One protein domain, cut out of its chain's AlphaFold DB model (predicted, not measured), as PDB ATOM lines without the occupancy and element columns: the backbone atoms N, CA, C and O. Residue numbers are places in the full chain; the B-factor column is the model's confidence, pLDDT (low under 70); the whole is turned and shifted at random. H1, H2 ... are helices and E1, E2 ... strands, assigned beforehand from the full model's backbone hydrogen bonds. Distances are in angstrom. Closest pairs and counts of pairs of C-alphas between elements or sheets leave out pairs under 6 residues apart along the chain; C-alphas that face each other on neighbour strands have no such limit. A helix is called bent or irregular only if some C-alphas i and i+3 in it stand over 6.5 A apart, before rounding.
ATOM      1  N   SER A   8     169.116 181.122 151.410       91.44
ATOM      2  CA  SER A   8     169.065 182.585 151.570       91.44
ATOM      3  C   SER A   8     167.681 183.074 152.005       91.44
ATOM      4  O   SER A   8     167.576 183.941 152.863       91.44
ATOM      5  N   ALA A   9     166.614 182.500 151.442       94.25
ATOM      6  CA  ALA A   9     165.244 182.874 151.787       94.25
ATOM      7  C   ALA A   9     164.863 182.391 153.196       94.25
ATOM      8  O   ALA A   9     164.147 183.087 153.910       94.25
ATOM      9  N   CYS A  10     165.368 181.227 153.619       94.31
ATOM     10  CA  CYS A  10     165.206 180.758 154.995       94.31
ATOM     11  C   CYS A  10     165.900 181.676 156.006       94.31
ATOM     12  O   CYS A  10     165.342 181.922 157.072       94.31
ATOM     13  N   GLU A  11     167.089 182.196 155.692       96.56
ATOM     14  CA  GLU A  11     167.785 183.147 156.571       96.56
ATOM     15  C   GLU A  11     167.016 184.471 156.683       96.56
ATOM     16  O   GLU A  11     166.807 184.975 157.784       96.56
ATOM     17  N   GLU A  12     166.520 185.012 155.564       97.38
ATOM     18  CA  GLU A  12     165.682 186.219 155.571       97.38
ATOM     19  C   GLU A  12     164.410 186.025 156.412       97.38
ATOM     20  O   GLU A  12     164.067 186.876 157.237       97.38
ATOM     21  N   GLU A  13     163.738 184.883 156.255       97.69
ATOM     22  CA  GLU A  13     162.542 184.552 157.030       97.69
ATOM     23  C   GLU A  13     162.856 184.342 158.519       97.69
ATOM     24  O   GLU A  13     162.112 184.811 159.382       97.69
ATOM     25  N   THR A  14     163.990 183.711 158.835       98.12
ATOM     26  CA  THR A  14     164.486 183.556 160.210       98.12
ATOM     27  C   THR A  14     164.646 184.915 160.877       98.12
ATOM     28  O   THR A  14     164.169 185.116 161.994       98.12
ATOM     29  N   MET A  15     165.282 185.868 160.191       98.12
ATOM     30  CA  MET A  15     165.493 187.210 160.728       98.12
ATOM     31  C   MET A  15     164.177 187.975 160.881       98.12
ATOM     32  O   MET A  15     163.964 188.599 161.920       98.12
ATOM     33  N   ARG A  16     163.248 187.854 159.920       97.50
ATOM     34  CA  ARG A  16     161.900 188.438 160.026       97.50
ATOM     35  C   ARG A  16     161.163 187.945 161.276       97.50
ATOM     36  O   ARG A  16     160.547 188.743 161.985       97.50
ATOM     37  N   LEU A  17     161.205 186.639 161.533       97.75
ATOM     38  CA  LEU A  17     160.589 186.024 162.707       97.75
ATOM     39  C   LEU A  17     161.288 186.464 163.993       97.75
ATOM     40  O   LEU A  17     160.624 186.894 164.936       97.75
ATOM     41  N   TYR A  18     162.618 186.415 164.020       97.62
ATOM     42  CA  TYR A  18     163.406 186.773 165.194       97.62
ATOM     43  C   TYR A  18     163.198 188.233 165.602       97.62
ATOM     44  O   TYR A  18     162.951 188.514 166.776       97.62
ATOM     45  N   ASP A  19     163.198 189.162 164.646       95.50
ATOM     46  CA  ASP A  19     162.956 190.581 164.913       95.50
ATOM     47  C   ASP A  19     161.606 190.821 165.596       95.50
ATOM     48  O   ASP A  19     161.491 191.700 166.457       95.50
ATOM     49  N   LYS A  20     160.604 190.007 165.249       94.38
ATOM     50  CA  LYS A  20     159.247 190.096 165.784       94.38
ATOM     51  C   LYS A  20     159.072 189.365 167.119       94.38
ATOM     52  O   LYS A  20     158.351 189.866 167.978       94.38
ATOM     53  N   LEU A  21     159.704 188.205 167.292       95.62
ATOM     54  CA  LEU A  21     159.429 187.271 168.391       95.62
ATOM     55  C   LEU A  21     160.462 187.314 169.525       95.62
ATOM     56  O   LEU A  21     160.185 186.842 170.630       95.62
ATOM     57  N   ARG A  22     161.639 187.917 169.316       94.25
ATOM     58  CA  ARG A  22     162.699 187.980 170.342       94.25
ATOM     59  C   ARG A  22     162.260 188.625 171.659       94.25
ATOM     60  O   ARG A  22     162.805 188.307 172.711       94.25
ATOM     61  N   THR A  23     161.270 189.520 171.624       87.25
ATOM     62  CA  THR A  23     160.744 190.210 172.817       87.25
ATOM     63  C   THR A  23     159.957 189.291 173.750       87.25
ATOM     64  O   THR A  23     159.759 189.634 174.912       87.25
ATOM     65  N   ILE A  24     159.543 188.118 173.265       90.25
ATOM     66  CA  ILE A  24     158.793 187.118 174.030       90.25
ATOM     67  C   ILE A  24     159.570 185.811 174.219       90.25
ATOM     68  O   ILE A  24     158.987 184.775 174.520       90.25
ATOM     69  N   GLY A  25     160.897 185.862 174.076       90.56
ATOM     70  CA  GLY A  25     161.788 184.760 174.446       90.56
ATOM     71  C   GLY A  25     162.145 183.788 173.323       90.56
ATOM     72  O   GLY A  25     162.891 182.849 173.589       90.56
ATOM     73  N   TYR A  26     161.689 184.013 172.086       94.69
ATOM     74  CA  TYR A  26     162.172 183.237 170.940       94.69
ATOM     75  C   TYR A  26     163.647 183.548 170.682       94.69
ATOM     76  O   TYR A  26     164.041 184.710 170.534       94.69
ATOM     77  N   ARG A  27     164.467 182.502 170.603       97.38
ATOM     78  CA  ARG A  27     165.866 182.595 170.184       97.38
ATOM     79  C   ARG A  27     165.946 182.511 168.663       97.38
ATOM     80  O   ARG A  27     165.000 182.090 167.998       97.38
ATOM     81  N   ARG A  28     167.102 182.883 168.111       97.19
ATOM     82  CA  ARG A  28     167.362 182.753 166.673       97.19
ATOM     83  C   ARG A  28     167.184 181.304 166.209       97.19
ATOM     84  O   ARG A  28     166.431 181.084 165.275       97.19
ATOM     85  N   ASP A  29     167.751 180.339 166.931       97.19
ATOM     86  CA  ASP A  29     167.632 178.907 166.616       97.19
ATOM     87  C   ASP A  29     166.171 178.415 166.614       97.19
ATOM     88  O   ASP A  29     165.795 177.572 165.803       97.19
ATOM     89  N   ASP A  30     165.318 178.972 167.487       97.25
ATOM     90  CA  ASP A  30     163.885 178.649 167.498       97.25
ATOM     91  C   ASP A  30     163.207 179.181 166.216       97.25
ATOM     92  O   ASP A  30     162.338 178.519 165.648       97.25
ATOM     93  N   CYS A  31     163.636 180.350 165.723       97.88
ATOM     94  CA  CYS A  31     163.155 180.943 164.472       97.88
ATOM     95  C   CYS A  31     163.677 180.197 163.234       97.88
ATOM     96  O   CYS A  31     162.920 180.007 162.285       97.88
ATOM     97  N   GLU A  32     164.929 179.730 163.252       97.06
ATOM     98  CA  GLU A  32     165.522 178.913 162.181       97.06
ATOM     99  C   GLU A  32     164.746 177.613 161.963       97.06
ATOM    100  O   GLU A  32     164.560 177.178 160.827       97.06
ATOM    101  N   LEU A  33     164.257 177.006 163.050       96.75
ATOM    102  CA  LEU A  33     163.483 175.769 162.994       96.75
ATOM    103  C   LEU A  33     162.139 175.951 162.272       96.75
ATOM    104  O   LEU A  33     161.728 175.078 161.505       96.75
ATOM    105  N   ILE A  34     161.453 177.072 162.513       97.31
ATOM    106  CA  ILE A  34     160.113 177.326 161.962       97.31
ATOM    107  C   ILE A  34     160.140 178.064 160.615       97.31
ATOM    108  O   ILE A  34     159.178 177.956 159.855       97.31
ATOM    109  N   ALA A  35     161.227 178.769 160.280       97.94
ATOM    110  CA  ALA A  35     161.338 179.571 159.060       97.94
ATOM    111  C   ALA A  35     161.035 178.797 157.761       97.94
ATOM    112  O   ALA A  35     160.317 179.332 156.914       97.94
ATOM    113  N   PRO A  36     161.481 177.537 157.571       97.25
ATOM    114  CA  PRO A  36     161.112 176.773 156.381       97.25
ATOM    115  C   PRO A  36     159.594 176.585 156.244       97.25
ATOM    116  O   PRO A  36     159.058 176.718 155.143       97.25
ATOM    117  N   TYR A  37     158.892 176.326 157.353       97.94
ATOM    118  CA  TYR A  37     157.438 176.175 157.353       97.94
ATOM    119  C   TYR A  37     156.742 177.496 157.050       97.94
ATOM    120  O   TYR A  37     155.902 177.550 156.154       97.94
ATOM    121  N   THR A  38     157.088 178.572 157.763       98.31
ATOM    122  CA  THR A  38     156.419 179.869 157.589       98.31
ATOM    123  C   THR A  38     156.645 180.431 156.188       98.31
ATOM    124  O   THR A  38     155.707 180.953 155.581       98.31
ATOM    125  N   LEU A  39     157.846 180.258 155.630       98.12
ATOM    126  CA  LEU A  39     158.168 180.645 154.262       98.12
ATOM    127  C   LEU A  39     157.290 179.902 153.250       98.12
ATOM    128  O   LEU A  39     156.659 180.531 152.397       98.12
ATOM    129  N   GLU A  40     157.215 178.574 153.347       98.06
ATOM    130  CA  GLU A  40     156.424 177.776 152.412       98.06
ATOM    131  C   GLU A  40     154.923 178.065 152.542       98.06
ATOM    132  O   GLU A  40     154.246 178.273 151.532       98.06
ATOM    133  N   ILE A  41     154.414 178.166 153.772       98.69
ATOM    134  CA  ILE A  41     153.024 178.545 154.052       98.69
ATOM    135  C   ILE A  41     152.708 179.898 153.414       98.69
ATOM    136  O   ILE A  41     151.708 180.022 152.714       98.69
ATOM    137  N   ASN A  42     153.565 180.908 153.584       98.44
ATOM    138  CA  ASN A  42     153.334 182.239 153.021       98.44
ATOM    139  C   ASN A  42     153.378 182.260 151.481       98.44
ATOM    140  O   ASN A  42     152.674 183.063 150.862       98.44
ATOM    141  N   ILE A  43     154.157 181.375 150.848       98.06
ATOM    142  CA  ILE A  43     154.152 181.184 149.389       98.06
ATOM    143  C   ILE A  43     152.843 180.529 148.936       98.06
ATOM    144  O   ILE A  43     152.174 181.043 148.035       98.06
ATOM    145  N   LEU A  44     152.459 179.412 149.560       98.50
ATOM    146  CA  LEU A  44     151.253 178.665 149.196       98.50
ATOM    147  C   LEU A  44     149.978 179.461 149.471       98.50
ATOM    148  O   LEU A  44     149.069 179.449 148.648       98.50
ATOM    149  N   LYS A  45     149.945 180.223 150.565       98.25
ATOM    150  CA  LYS A  45     148.853 181.137 150.906       98.25
ATOM    151  C   LYS A  45     148.528 182.081 149.749       98.25
ATOM    152  O   LYS A  45     147.381 182.168 149.321       98.25
ATOM    153  N   LYS A  46     149.554 182.723 149.173       98.19
ATOM    154  CA  LYS A  46     149.402 183.599 147.999       98.19
ATOM    155  C   LYS A  46     148.992 182.820 146.752       98.19
ATOM    156  O   LYS A  46     148.105 183.256 146.028       98.19
ATOM    157  N   LYS A  47     149.631 181.672 146.500       98.25
ATOM    158  CA  LYS A  47     149.353 180.824 145.328       98.25
ATOM    159  C   LYS A  47     147.901 180.334 145.295       98.25
ATOM    160  O   LYS A  47     147.313 180.272 144.222       98.25
ATOM    161  N   ASN A  48     147.348 179.998 146.455       98.12
ATOM    162  CA  ASN A  48     146.018 179.414 146.590       98.12
ATOM    163  C   ASN A  48     144.912 180.459 146.802       98.12
ATOM    164  O   ASN A  48     143.778 180.065 147.047       98.12
ATOM    165  N   ASN A  49     145.231 181.762 146.765       98.38
ATOM    166  CA  ASN A  49     144.312 182.828 147.181       98.38
ATOM    167  C   ASN A  49     143.659 182.515 148.545       98.38
ATOM    168  O   ASN A  49     142.436 182.558 148.701       98.38
ATOM    169  N   ALA A  50     144.487 182.112 149.513       98.69
ATOM    170  CA  ALA A  50     144.043 181.698 150.834       98.69
ATOM    171  C   ALA A  50     144.228 182.815 151.868       98.69
ATOM    172  O   ALA A  50     145.195 183.573 151.823       98.69
ATOM    173  N   LEU A  51     143.314 182.857 152.833       98.75
ATOM    174  CA  LEU A  51     143.361 183.701 154.020       98.75
ATOM    175  C   LEU A  51     143.632 182.829 155.249       98.75
ATOM    176  O   LEU A  51     142.926 181.848 155.472       98.75
ATOM    177  N   ILE A  52     144.614 183.184 156.071       98.88
ATOM    178  CA  ILE A  52     144.886 182.509 157.343       98.88
ATOM    179  C   ILE A  52     144.375 183.388 158.484       98.88
ATOM    180  O   ILE A  52     144.894 184.473 158.746       98.88
ATOM    181  N   LEU A  53     143.353 182.892 159.176       98.88
ATOM    182  CA  LEU A  53     142.686 183.555 160.292       98.88
ATOM    183  C   LEU A  53     143.089 182.882 161.602       98.88
ATOM    184  O   LEU A  53     142.816 181.700 161.784       98.88
ATOM    185  N   ALA A  54     143.716 183.618 162.520       98.56
ATOM    186  CA  ALA A  54     144.173 183.080 163.797       98.56
ATOM    187  C   ALA A  54     143.401 183.663 164.978       98.56
ATOM    188  O   ALA A  54     143.284 184.875 165.132       98.56
ATOM    189  N   HIS A  55     142.899 182.804 165.864       97.69
ATOM    190  CA  HIS A  55     142.331 183.291 167.117       97.69
ATOM    191  C   HIS A  55     143.432 183.866 168.022       97.69
ATOM    192  O   HIS A  55     144.578 183.420 167.986       97.69
ATOM    193  N   HIS A  56     143.082 184.792 168.919       95.88
ATOM    194  CA  HIS A  56     143.998 185.344 169.931       95.88
ATOM    195  C   HIS A  56     144.689 184.308 170.844       95.88
ATOM    196  O   HIS A  56     145.633 184.634 171.554       95.88
ATOM    197  N   TYR A  57     144.219 183.061 170.848       96.19
ATOM    198  CA  TYR A  57     144.823 181.961 171.607       96.19
ATOM    199  C   TYR A  57     145.835 181.154 170.789       96.19
ATOM    200  O   TYR A  57     146.430 180.214 171.311       96.19
ATOM    201  N   MET A  58     146.045 181.486 169.516       97.75
ATOM    202  CA  MET A  58     147.074 180.841 168.710       97.75
ATOM    203  C   MET A  58     148.470 181.279 169.133       97.75
ATOM    204  O   MET A  58     148.676 182.362 169.685       97.75
ATOM    205  N   THR A  59     149.429 180.391 168.900       95.50
ATOM    206  CA  THR A  59     150.821 180.591 169.274       95.50
ATOM    207  C   THR A  59     151.481 181.688 168.420       95.50
ATOM    208  O   THR A  59     151.055 181.935 167.285       95.50
ATOM    209  N   PRO A  60     152.501 182.387 168.951       95.62
ATOM    210  CA  PRO A  60     153.136 183.509 168.258       95.62
ATOM    211  C   PRO A  60     153.745 183.168 166.892       95.62
ATOM    212  O   PRO A  60     153.715 184.006 165.996       95.62
ATOM    213  N   ASP A  61     154.256 181.952 166.714       96.56
ATOM    214  CA  ASP A  61     154.756 181.438 165.436       96.56
ATOM    215  C   ASP A  61     153.657 181.390 164.366       96.56
ATOM    216  O   ASP A  61     153.909 181.734 163.216       96.56
ATOM    217  N   ILE A  62     152.409 181.086 164.729       98.31
ATOM    218  CA  ILE A  62     151.281 181.153 163.791       98.31
ATOM    219  C   ILE A  62     150.862 182.606 163.567       98.31
ATOM    220  O   ILE A  62     150.760 183.059 162.427       98.31
ATOM    221  N   VAL A  63     150.649 183.346 164.655       97.88
ATOM    222  CA  VAL A  63     150.099 184.713 164.639       97.88
ATOM    223  C   VAL A  63     151.003 185.687 163.888       97.88
ATOM    224  O   VAL A  63     150.519 186.506 163.115       97.88
ATOM    225  N   TYR A  64     152.313 185.600 164.103       97.38
ATOM    226  CA  TYR A  64     153.294 186.500 163.500       97.38
ATOM    227  C   TYR A  64     154.102 185.850 162.373       97.38
ATOM    228  O   TYR A  64     154.778 186.554 161.614       97.38
ATOM    229  N   GLY A  65     154.042 184.525 162.245       97.81
ATOM    230  CA  GLY A  65     154.670 183.815 161.140       97.81
ATOM    231  C   GLY A  65     153.805 183.793 159.889       97.81
ATOM    232  O   GLY A  65     154.319 184.122 158.819       97.81
ATOM    233  N   VAL A  66     152.522 183.429 160.004       98.62
ATOM    234  CA  VAL A  66     151.704 183.064 158.830       98.62
ATOM    235  C   VAL A  66     150.288 183.642 158.794       98.62
ATOM    236  O   VAL A  66     149.721 183.728 157.703       98.62
ATOM    237  N   ALA A  67     149.708 184.045 159.926       98.56
ATOM    238  CA  ALA A  67     148.358 184.605 159.963       98.56
ATOM    239  C   ALA A  67     148.272 185.956 159.228       98.56
ATOM    240  O   ALA A  67     149.190 186.772 159.300       98.56
ATOM    241  N   ASP A  68     147.159 186.200 158.534       98.56
ATOM    242  CA  ASP A  68     146.844 187.516 157.960       98.56
ATOM    243  C   ASP A  68     146.151 188.413 158.986       98.56
ATOM    244  O   ASP A  68     146.412 189.614 159.049       98.56
ATOM    245  N   TYR A  69     145.296 187.815 159.818       98.38
ATOM    246  CA  TYR A  69     144.608 188.492 160.910       98.38
ATOM    247  C   TYR A  69     144.635 187.647 162.179       98.38
ATOM    248  O   TYR A  69     144.446 186.428 162.134       98.38
ATOM    249  N   ALA A  70     144.818 188.329 163.309       97.69
ATOM    250  CA  ALA A  70     144.658 187.773 164.641       97.69
ATOM    251  C   ALA A  70     143.579 188.559 165.388       97.69
ATOM    252  O   ALA A  70     143.782 189.733 165.696       97.69
ATOM    253  N   GLU A  71     142.432 187.926 165.625       96.38
ATOM    254  CA  GLU A  71     141.233 188.575 166.169       96.38
ATOM    255  C   GLU A  71     140.512 187.664 167.183       96.38
ATOM    256  O   GLU A  71     140.868 186.497 167.395       96.38
ATOM    257  N   ASP A  72     139.468 188.206 167.816       93.31
ATOM    258  CA  ASP A  72     138.500 187.415 168.572       93.31
ATOM    259  C   ASP A  72     137.505 186.703 167.638       93.31
ATOM    260  O   ASP A  72     137.543 186.856 166.416       93.31
ATOM    261  N   ALA A  73     136.598 185.905 168.207       92.69
ATOM    262  CA  ALA A  73     135.640 185.130 167.422       92.69
ATOM    263  C   ALA A  73     134.822 185.981 166.433       92.69
ATOM    264  O   ALA A  73     134.668 185.594 165.277       92.69
ATOM    265  N   LEU A  74     134.313 187.143 166.860       91.25
ATOM    266  CA  LEU A  74     133.505 188.000 165.990       91.25
ATOM    267  C   LEU A  74     134.363 188.668 164.912       91.25
ATOM    268  O   LEU A  74     133.935 188.761 163.763       91.25
ATOM    269  N   GLY A  75     135.570 189.109 165.272       95.50
ATOM    270  CA  GLY A  75     136.521 189.675 164.327       95.50
ATOM    271  C   GLY A  75     136.886 188.682 163.225       95.50
ATOM    272  O   GLY A  75     136.794 189.039 162.055       95.50
ATOM    273  N   LEU A  76     137.199 187.424 163.553       97.44
ATOM    274  CA  LEU A  76     137.533 186.418 162.534       97.44
ATOM    275  C   LEU A  76     136.373 186.132 161.574       97.44
ATOM    276  O   LEU A  76     136.604 186.035 160.370       97.44
ATOM    277  N   ILE A  77     135.135 186.051 162.073       95.75
ATOM    278  CA  ILE A  77     133.950 185.874 161.217       95.75
ATOM    279  C   ILE A  77     133.860 187.024 160.205       95.75
ATOM    280  O   ILE A  77     133.785 186.777 159.003       95.75
ATOM    281  N   ARG A  78     133.978 188.275 160.673       95.94
ATOM    282  CA  ARG A  78     133.933 189.468 159.812       95.94
ATOM    283  C   ARG A  78     135.078 189.518 158.805       95.94
ATOM    284  O   ARG A  78     134.842 189.804 157.640       95.94
ATOM    285  N   ARG A  79     136.307 189.184 159.214       98.06
ATOM    286  CA  ARG A  79     137.456 189.106 158.290       98.06
ATOM    287  C   ARG A  79     137.231 188.071 157.189       98.06
ATOM    288  O   ARG A  79     137.645 188.298 156.057       98.06
ATOM    289  N   GLY A  80     136.581 186.950 157.510       97.94
ATOM    290  CA  GLY A  80     136.170 185.959 156.518       97.94
ATOM    291  C   GLY A  80     135.131 186.514 155.540       97.94
ATOM    292  O   GLY A  80     135.301 186.377 154.328       97.94
ATOM    293  N   GLU A  81     134.093 187.177 156.056       96.44
ATOM    294  CA  GLU A  81     133.018 187.799 155.265       96.44
ATOM    295  C   GLU A  81     133.547 188.893 154.317       96.44
ATOM    296  O   GLU A  81     133.180 188.921 153.144       96.44
ATOM    297  N   GLU A  82     134.447 189.754 154.801       97.50
ATOM    298  CA  GLU A  82     135.021 190.898 154.069       97.50
ATOM    299  C   GLU A  82     136.094 190.508 153.036       97.50
ATOM    300  O   GLU A  82     136.452 191.314 152.174       97.50
ATOM    301  N   SER A  83     136.649 189.297 153.130       97.69
ATOM    302  CA  SER A  83     137.755 188.857 152.278       97.69
ATOM    303  C   SER A  83     137.295 188.373 150.901       97.69
ATOM    304  O   SER A  83     136.247 187.747 150.758       97.69
ATOM    305  N   ASN A  84     138.151 188.580 149.896       97.12
ATOM    306  CA  ASN A  84     138.010 188.028 148.541       97.12
ATOM    307  C   ASN A  84     138.789 186.707 148.343       97.12
ATOM    308  O   ASN A  84     138.974 186.264 147.211       97.12
ATOM    309  N   ALA A  85     139.312 186.117 149.420       98.19
ATOM    310  CA  ALA A  85     139.987 184.823 149.371       98.19
ATOM    311  C   ALA A  85     138.992 183.689 149.068       98.19
ATOM    312  O   ALA A  85     137.891 183.665 149.619       98.19
ATOM    313  N   ASP A  86     139.404 182.722 148.248       98.00
ATOM    314  CA  ASP A  86     138.591 181.542 147.914       98.00
ATOM    315  C   ASP A  86     138.650 180.477 149.021       98.00
ATOM    316  O   ASP A  86     137.731 179.669 149.203       98.00
ATOM    317  N   MET A  87     139.753 180.479 149.773       98.56
ATOM    318  CA  MET A  87     140.055 179.539 150.844       98.56
ATOM    319  C   MET A  87     140.367 180.287 152.141       98.56
ATOM    320  O   MET A  87     141.070 181.293 152.140       98.56
ATOM    321  N   ILE A  88     139.887 179.765 153.263       98.88
ATOM    322  CA  ILE A  88     140.202 180.238 154.605       98.88
ATOM    323  C   ILE A  88     140.770 179.071 155.409       98.88
ATOM    324  O   ILE A  88     140.097 178.059 155.604       98.88
ATOM    325  N   ILE A  89     141.984 179.236 155.926       98.81
ATOM    326  CA  ILE A  89     142.536 178.375 156.970       98.81
ATOM    327  C   ILE A  89     142.178 179.001 158.318       98.81
ATOM    328  O   ILE A  89     142.671 180.075 158.671       98.81
ATOM    329  N   ALA A  90     141.289 178.345 159.057       98.62
ATOM    330  CA  ALA A  90     140.813 178.787 160.358       98.62
ATOM    331  C   ALA A  90     141.681 178.178 161.468       98.62
ATOM    332  O   ALA A  90     141.447 177.058 161.923       98.62
ATOM    333  N   CYS A  91     142.682 178.930 161.924       98.56
ATOM    334  CA  CYS A  91     143.498 178.592 163.086       98.56
ATOM    335  C   CYS A  91     142.710 178.904 164.373       98.56
ATOM    336  O   CYS A  91     142.950 179.896 165.071       98.56
ATOM    337  N   SER A  92     141.700 178.073 164.627       97.06
ATOM    338  CA  SER A  92     140.768 178.134 165.751       97.06
ATOM    339  C   SER A  92     140.132 176.766 166.004       97.06
ATOM    340  O   SER A  92     140.234 175.873 165.170       97.06
ATOM    341  N   VAL A  93     139.374 176.633 167.092       96.88
ATOM    342  CA  VAL A  93     138.491 175.473 167.306       96.88
ATOM    343  C   VAL A  93     137.434 175.316 166.200       96.88
ATOM    344  O   VAL A  93     137.018 176.306 165.584       96.88
ATOM    345  N   THR A  94     136.964 174.085 165.981       96.94
ATOM    346  CA  THR A  94     136.014 173.698 164.927       96.94
ATOM    347  C   THR A  94     134.735 174.527 164.981       96.94
ATOM    348  O   THR A  94     134.318 175.058 163.957       96.94
ATOM    349  N   SER A  95     134.164 174.759 166.168       95.94
ATOM    350  CA  SER A  95     132.934 175.553 166.316       95.94
ATOM    351  C   SER A  95     133.064 176.997 165.804       95.94
ATOM    352  O   SER A  95     132.071 177.603 165.404       95.94
ATOM    353  N   LEU A  96     134.277 177.569 165.805       96.50
ATOM    354  CA  LEU A  96     134.542 178.897 165.243       96.50
ATOM    355  C   LEU A  96     134.827 178.832 163.735       96.50
ATOM    356  O   LEU A  96     134.354 179.694 162.997       96.50
ATOM    357  N   ALA A  97     135.514 177.791 163.260       97.75
ATOM    358  CA  ALA A  97     135.654 177.534 161.825       97.75
ATOM    359  C   ALA A  97     134.276 177.358 161.154       97.75
ATOM    360  O   ALA A  97     134.023 177.911 160.083       97.75
ATOM    361  N   GLU A  98     133.343 176.684 161.831       97.06
ATOM    362  CA  GLU A  98     131.936 176.607 161.438       97.06
ATOM    363  C   GLU A  98     131.296 177.985 161.291       97.06
ATOM    364  O   GLU A  98     130.672 178.263 160.269       97.06
ATOM    365  N   MET A  99     131.468 178.868 162.278       96.25
ATOM    366  CA  MET A  99     130.922 180.228 162.228       96.25
ATOM    367  C   MET A  99     131.487 181.049 161.070       96.25
ATOM    368  O   MET A  99     130.735 181.763 160.408       96.25
ATOM    369  N   ILE A 100     132.778 180.905 160.770       97.31
ATOM    370  CA  ILE A 100     133.392 181.535 159.597       97.31
ATOM    371  C   ILE A 100     132.739 181.005 158.310       97.31
ATOM    372  O   ILE A 100     132.377 181.795 157.441       97.31
ATOM    373  N   LYS A 101     132.506 179.690 158.200       97.31
ATOM    374  CA  LYS A 101     131.810 179.085 157.051       97.31
ATOM    375  C   LYS A 101     130.344 179.517 156.944       97.31
ATOM    376  O   LYS A 101     129.838 179.668 155.839       97.31
ATOM    377  N   ILE A 102     129.660 179.733 158.066       95.44
ATOM    378  CA  ILE A 102     128.276 180.235 158.102       95.44
ATOM    379  C   ILE A 102     128.195 181.658 157.530       95.44
ATOM    380  O   ILE A 102     127.281 181.937 156.745       95.44
ATOM    381  N   GLY A 103     129.141 182.527 157.909       93.69
ATOM    382  CA  GLY A 103     129.256 183.898 157.398       93.69
ATOM    383  C   GLY A 103     129.770 183.971 155.956       93.69
ATOM    384  O   GLY A 103     129.341 184.826 155.191       93.69
ATOM    385  N   SER A 104     130.628 183.028 155.554       95.62
ATOM    386  CA  SER A 104     131.219 182.928 154.209       95.62
ATOM    387  C   SER A 104     130.865 181.603 153.513       95.62
ATOM    388  O   SER A 104     131.746 180.763 153.288       95.62
ATOM    389  N   PRO A 105     129.581 181.361 153.190       94.44
ATOM    390  CA  PRO A 105     129.107 180.068 152.690       94.44
ATOM    391  C   PRO A 105     129.740 179.647 151.359       94.44
ATOM    392  O   PRO A 105     129.861 178.451 151.094       94.44
ATOM    393  N   GLU A 106     130.173 180.596 150.536       95.06
ATOM    394  CA  GLU A 106     130.823 180.377 149.244       95.06
ATOM    395  C   GLU A 106     132.296 179.958 149.352       95.06
ATOM    396  O   GLU A 106     132.805 179.303 148.444       95.06
ATOM    397  N   LYS A 107     132.974 180.280 150.462       97.75
ATOM    398  CA  LYS A 107     134.419 180.053 150.628       97.75
ATOM    399  C   LYS A 107     134.722 178.648 151.135       97.75
ATOM    400  O   LYS A 107     133.950 178.068 151.904       97.75
ATOM    401  N   THR A 108     135.868 178.092 150.758       98.44
ATOM    402  CA  THR A 108     136.368 176.848 151.365       98.44
ATOM    403  C   THR A 108     136.954 177.175 152.732       98.44
ATOM    404  O   THR A 108     137.901 177.946 152.802       98.44
ATOM    405  N   VAL A 109     136.418 176.617 153.817       98.69
ATOM    406  CA  VAL A 109     136.934 176.859 155.177       98.69
ATOM    407  C   VAL A 109     137.512 175.562 155.720       98.69
ATOM    408  O   VAL A 109     136.824 174.546 155.724       98.69
ATOM    409  N   ILE A 110     138.765 175.598 156.167       98.75
ATOM    410  CA  ILE A 110     139.503 174.431 156.656       98.75
ATOM    411  C   ILE A 110     139.958 174.692 158.090       98.75
ATOM    412  O   ILE A 110     140.634 175.687 158.352       98.75
ATOM    413  N   CYS A 111     139.623 173.789 159.012       98.25
ATOM    414  CA  CYS A 111     140.231 173.730 160.338       98.25
ATOM    415  C   CYS A 111     141.436 172.772 160.277       98.25
ATOM    416  O   CYS A 111     141.244 171.596 159.960       98.25
ATOM    417  N   PRO A 112     142.678 173.215 160.553       98.00
ATOM    418  CA  PRO A 112     143.871 172.381 160.366       98.00
ATOM    419  C   PRO A 112     143.923 171.097 161.204       98.00
ATOM    420  O   PRO A 112     144.678 170.185 160.878       98.00
ATOM    421  N   SER A 113     143.134 171.006 162.275       97.56
ATOM    422  CA  SER A 113     143.115 169.862 163.182       97.56
ATOM    423  C   SER A 113     141.684 169.406 163.441       97.56
ATOM    424  O   SER A 113     140.843 170.198 163.856       97.56
ATOM    425  N   THR A 114     141.416 168.113 163.261       94.69
ATOM    426  CA  THR A 114     140.134 167.489 163.631       94.69
ATOM    427  C   THR A 114     139.970 167.353 165.148       94.69
ATOM    428  O   THR A 114     138.862 167.143 165.631       94.69
ATOM    429  N   GLU A 115     141.057 167.502 165.912       96.06
ATOM    430  CA  GLU A 115     141.065 167.481 167.379       96.06
ATOM    431  C   GLU A 115     140.836 168.871 167.995       96.06
ATOM    432  O   GLU A 115     140.825 169.023 169.218       96.06
ATOM    433  N   ALA A 116     140.629 169.905 167.173       95.62
ATOM    434  CA  ALA A 116     140.362 171.268 167.621       95.62
ATOM    435  C   ALA A 116     138.916 171.445 168.142       95.62
ATOM    436  O   ALA A 116     138.222 172.386 167.768       95.62
ATOM    437  N   GLY A 117     138.448 170.540 169.007       95.19
ATOM    438  CA  GLY A 117     137.132 170.600 169.653       95.19
ATOM    439  C   GLY A 117     136.997 171.740 170.670       95.19
ATOM    440  O   GLY A 117     137.819 172.657 170.735       95.19
ATOM    441  N   LYS A 297     145.820 174.316 170.823       96.31
ATOM    442  CA  LYS A 297     147.220 173.902 170.620       96.31
ATOM    443  C   LYS A 297     147.390 172.635 169.778       96.31
ATOM    444  O   LYS A 297     148.523 172.229 169.545       96.31
ATOM    445  N   THR A 298     146.304 172.035 169.291       97.50
ATOM    446  CA  THR A 298     146.394 170.980 168.264       97.50
ATOM    447  C   THR A 298     146.710 171.551 166.875       97.50
ATOM    448  O   THR A 298     147.112 170.816 165.977       97.50
ATOM    449  N   ILE A 299     146.556 172.865 166.680       98.31
ATOM    450  CA  ILE A 299     146.866 173.564 165.429       98.31
ATOM    451  C   ILE A 299     148.319 174.048 165.469       98.31
ATOM    452  O   ILE A 299     148.719 174.724 166.417       98.31
ATOM    453  N   ASN A 300     149.097 173.709 164.441       98.12
ATOM    454  CA  ASN A 300     150.528 174.000 164.325       98.12
ATOM    455  C   ASN A 300     150.900 174.353 162.872       98.12
ATOM    456  O   ASN A 300     150.067 174.322 161.968       98.12
ATOM    457  N   LEU A 301     152.154 174.734 162.627       98.62
ATOM    458  CA  LEU A 301     152.596 175.098 161.278       98.62
ATOM    459  C   LEU A 301     152.539 173.905 160.314       98.62
ATOM    460  O   LEU A 301     152.219 174.082 159.139       98.62
ATOM    461  N   GLU A 302     152.793 172.687 160.792       98.12
ATOM    462  CA  GLU A 302     152.751 171.473 159.984       98.12
ATOM    463  C   GLU A 302     151.360 171.238 159.394       98.12
ATOM    464  O   GLU A 302     151.232 171.064 158.183       98.12
ATOM    465  N   ASN A 303     150.305 171.262 160.211       98.12
ATOM    466  CA  ASN A 303     148.958 171.006 159.710       98.12
ATOM    467  C   ASN A 303     148.380 172.177 158.902       98.12
ATOM    468  O   ASN A 303     147.637 171.935 157.951       98.12
ATOM    469  N   ILE A 304     148.797 173.422 159.163       98.75
ATOM    470  CA  ILE A 304     148.516 174.559 158.269       98.75
ATOM    471  C   ILE A 304     149.159 174.333 156.892       98.75
ATOM    472  O   ILE A 304     148.522 174.562 155.860       98.75
ATOM    473  N   LEU A 305     150.408 173.860 156.856       98.62
ATOM    474  CA  LEU A 305     151.103 173.554 155.608       98.62
ATOM    475  C   LEU A 305     150.409 172.417 154.844       98.62
ATOM    476  O   LEU A 305     150.167 172.552 153.645       98.62
ATOM    477  N   LEU A 306     150.037 171.331 155.531       98.50
ATOM    478  CA  LEU A 306     149.277 170.226 154.933       98.50
ATOM    479  C   LEU A 306     147.927 170.703 154.378       98.50
ATOM    480  O   LEU A 306     147.543 170.292 153.281       98.50
ATOM    481  N   ALA A 307     147.237 171.608 155.081       98.38
ATOM    482  CA  ALA A 307     145.981 172.194 154.613       98.38
ATOM    483  C   ALA A 307     146.168 172.918 153.274       98.38
ATOM    484  O   ALA A 307     145.440 172.667 152.315       98.38
ATOM    485  N   LEU A 308     147.191 173.773 153.178       98.44
ATOM    486  CA  LEU A 308     147.496 174.527 151.960       98.44
ATOM    487  C   LEU A 308     148.002 173.648 150.810       98.44
ATOM    488  O   LEU A 308     147.857 174.017 149.645       98.44
ATOM    489  N   ARG A 309     148.588 172.487 151.099       98.06
ATOM    490  CA  ARG A 309     148.956 171.507 150.069       98.06
ATOM    491  C   ARG A 309     147.781 170.632 149.615       98.06
ATOM    492  O   ARG A 309     147.912 169.937 148.612       98.06
ATOM    493  N   GLY A 310     146.640 170.688 150.308       97.38
ATOM    494  CA  GLY A 310     145.497 169.809 150.048       97.38
ATOM    495  C   GLY A 310     145.745 168.364 150.492       97.38
ATOM    496  O   GLY A 310     145.203 167.438 149.899       97.38
ATOM    497  N   GLU A 311     146.599 168.174 151.502       97.75
ATOM    498  CA  GLU A 311     147.023 166.863 152.014       97.75
ATOM    499  C   GLU A 311     146.261 166.445 153.287       97.75
ATOM    500  O   GLU A 311     146.468 165.340 153.790       97.75
ATOM    501  N   LEU A 312     145.384 167.305 153.818       97.75
ATOM    502  CA  LEU A 312     144.535 166.968 154.962       97.75
ATOM    503  C   LEU A 312     143.328 166.099 154.561       97.75
ATOM    504  O   LEU A 312     142.831 166.214 153.436       97.75
ATOM    505  N   PRO A 313     142.813 165.269 155.487       96.69
ATOM    506  CA  PRO A 313     141.548 164.565 155.314       96.69
ATOM    507  C   PRO A 313     140.369 165.499 154.977       96.69
ATOM    508  O   PRO A 313     140.346 166.656 155.410       96.69
TER     509      PRO A 313
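What this domain is: This is residues 8 to 117 and 297 to 313 of the 343 residues of the protein "Quinolinate synthase" of Gammaproteobacteria bacterium (UniProt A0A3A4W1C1). A small sheet of four parallel strands has helices H4 and H5 packed on one face and H6 on the other, while H2 and the short H3 graze it with a few residues each. Off the sheet, toward one end of the longest axis, H1 packs on H2 and H3; H5 lies toward the other end. The printed part has 127 residues with six named helices and four named strands, in the order H1 H2 E1 H3 E2 H4 E3 H5 E4 H6, and its class is mixed, helices and strands. The sheet's order is E2 E1 E3 E4. The whole is compact, with a radius of gyration of the C-alphas of 14.1 A and spans of 40 by 27 by 27 A.

How they stand to each other: H1, residues 8 to 24, touches H2, residues 28 to 47, at a steep tilt of 64 degrees, opposite ways; the closest C-alphas, of Thr 14 and Glu 32, are 5.1 A apart. H1 is not on the sheet. H2 only grazes the sheet with its residues 41 to 45. E1, residues 50 to 55, is an inner strand. H3, residues 60 to 65, only grazes the sheet with its residues 62 to 64, and it touches residues 17 to 21 of H1, where the closest C-alphas, of Leu 17 and Gly 65, are 6.5 A apart. E2, residues 69 to 71, is an edge strand parallel to E1, with N 54 and O 69 at 2.9 A. E1, H3 and E2 form a strand-helix-strand unit, two parallel neighbour strands with a helix between, and its crossover is right-handed. H4, residues 73 to 82, is on the sheet at a height of 8.5 A; it lies over E1, and on the local plane it runs along that strand at 11 degrees. E3, residues 87 to 91, is parallel to E1, with N 51 and O 87 at 2.8 A and N 91 and O 53 at 2.8 A. E2, H4 and E3 form a split strand-helix-strand unit, with E1 between its strands in the sheet, and its crossover is right-handed. H5, residues 94 to 103, is on the same face as H4, at a height of 8.4 A over the sheet. H4 and H5 touch, with the C-alphas of Ile 77 and Ile 100 closest at 4.7 A, and their tilt of 38 degrees, the same way, is only just steep. E4, residues 108 to 110, is the other edge strand, parallel to E3, with N 88 and O 108 at 2.7 A; E3, H5 and E4 form another strand-helix-strand unit with a right-handed crossover. H6, residues 301 to 309, is on the opposite face from H4 and H5, over E3 at a height of 9.9 A. H6 touches H2 at a shallow tilt of 20 degrees, the same way, and the closest C-alphas, of Ile 41 and Leu 305, are 5.6 A apart. Every O i to N i+4 pair is within hydrogen-bond range in H3, H4, H5 and H6, against 10 of 13 in H1 and 12 of 16 in H2.

Where its parts are: H1 begins at C-alpha 8, (169.065, 182.585, 151.570), and is 25.1 A long, with a kink of 37 degrees near residue 18. H2 is 28.0 A long, with a kink of 42 degrees near residue 35. Both are irregular: C-alphas 20 and 23 are 7.2 A apart in H1, and C-alphas 33 and 36 are 7.1 A apart in H2. E1 starts at C-alpha 50, (144.043, 181.698, 150.834), and is 16.5 A long. H3 measures 7.3 A, E2 6.2 A, H4 14.6 A, E3 12.8 A, H5 14.4 A and E4 6.6 A. H6 measures 12.3 A and ends at C-alpha 309, (148.956, 171.507, 150.069).

The domain as a whole: The two C-alphas farthest apart, of Ser 8 and Ile 102, are 41.4 A apart. Residues 118 to 296 are not printed, and C-alphas 117 and 297 are 10.7 A apart across the cut, which lies in the link from E4 to H6. The links that are printed whole are tight. The mean pLDDT of the printed part is 97.0, and no printed residue is under 70.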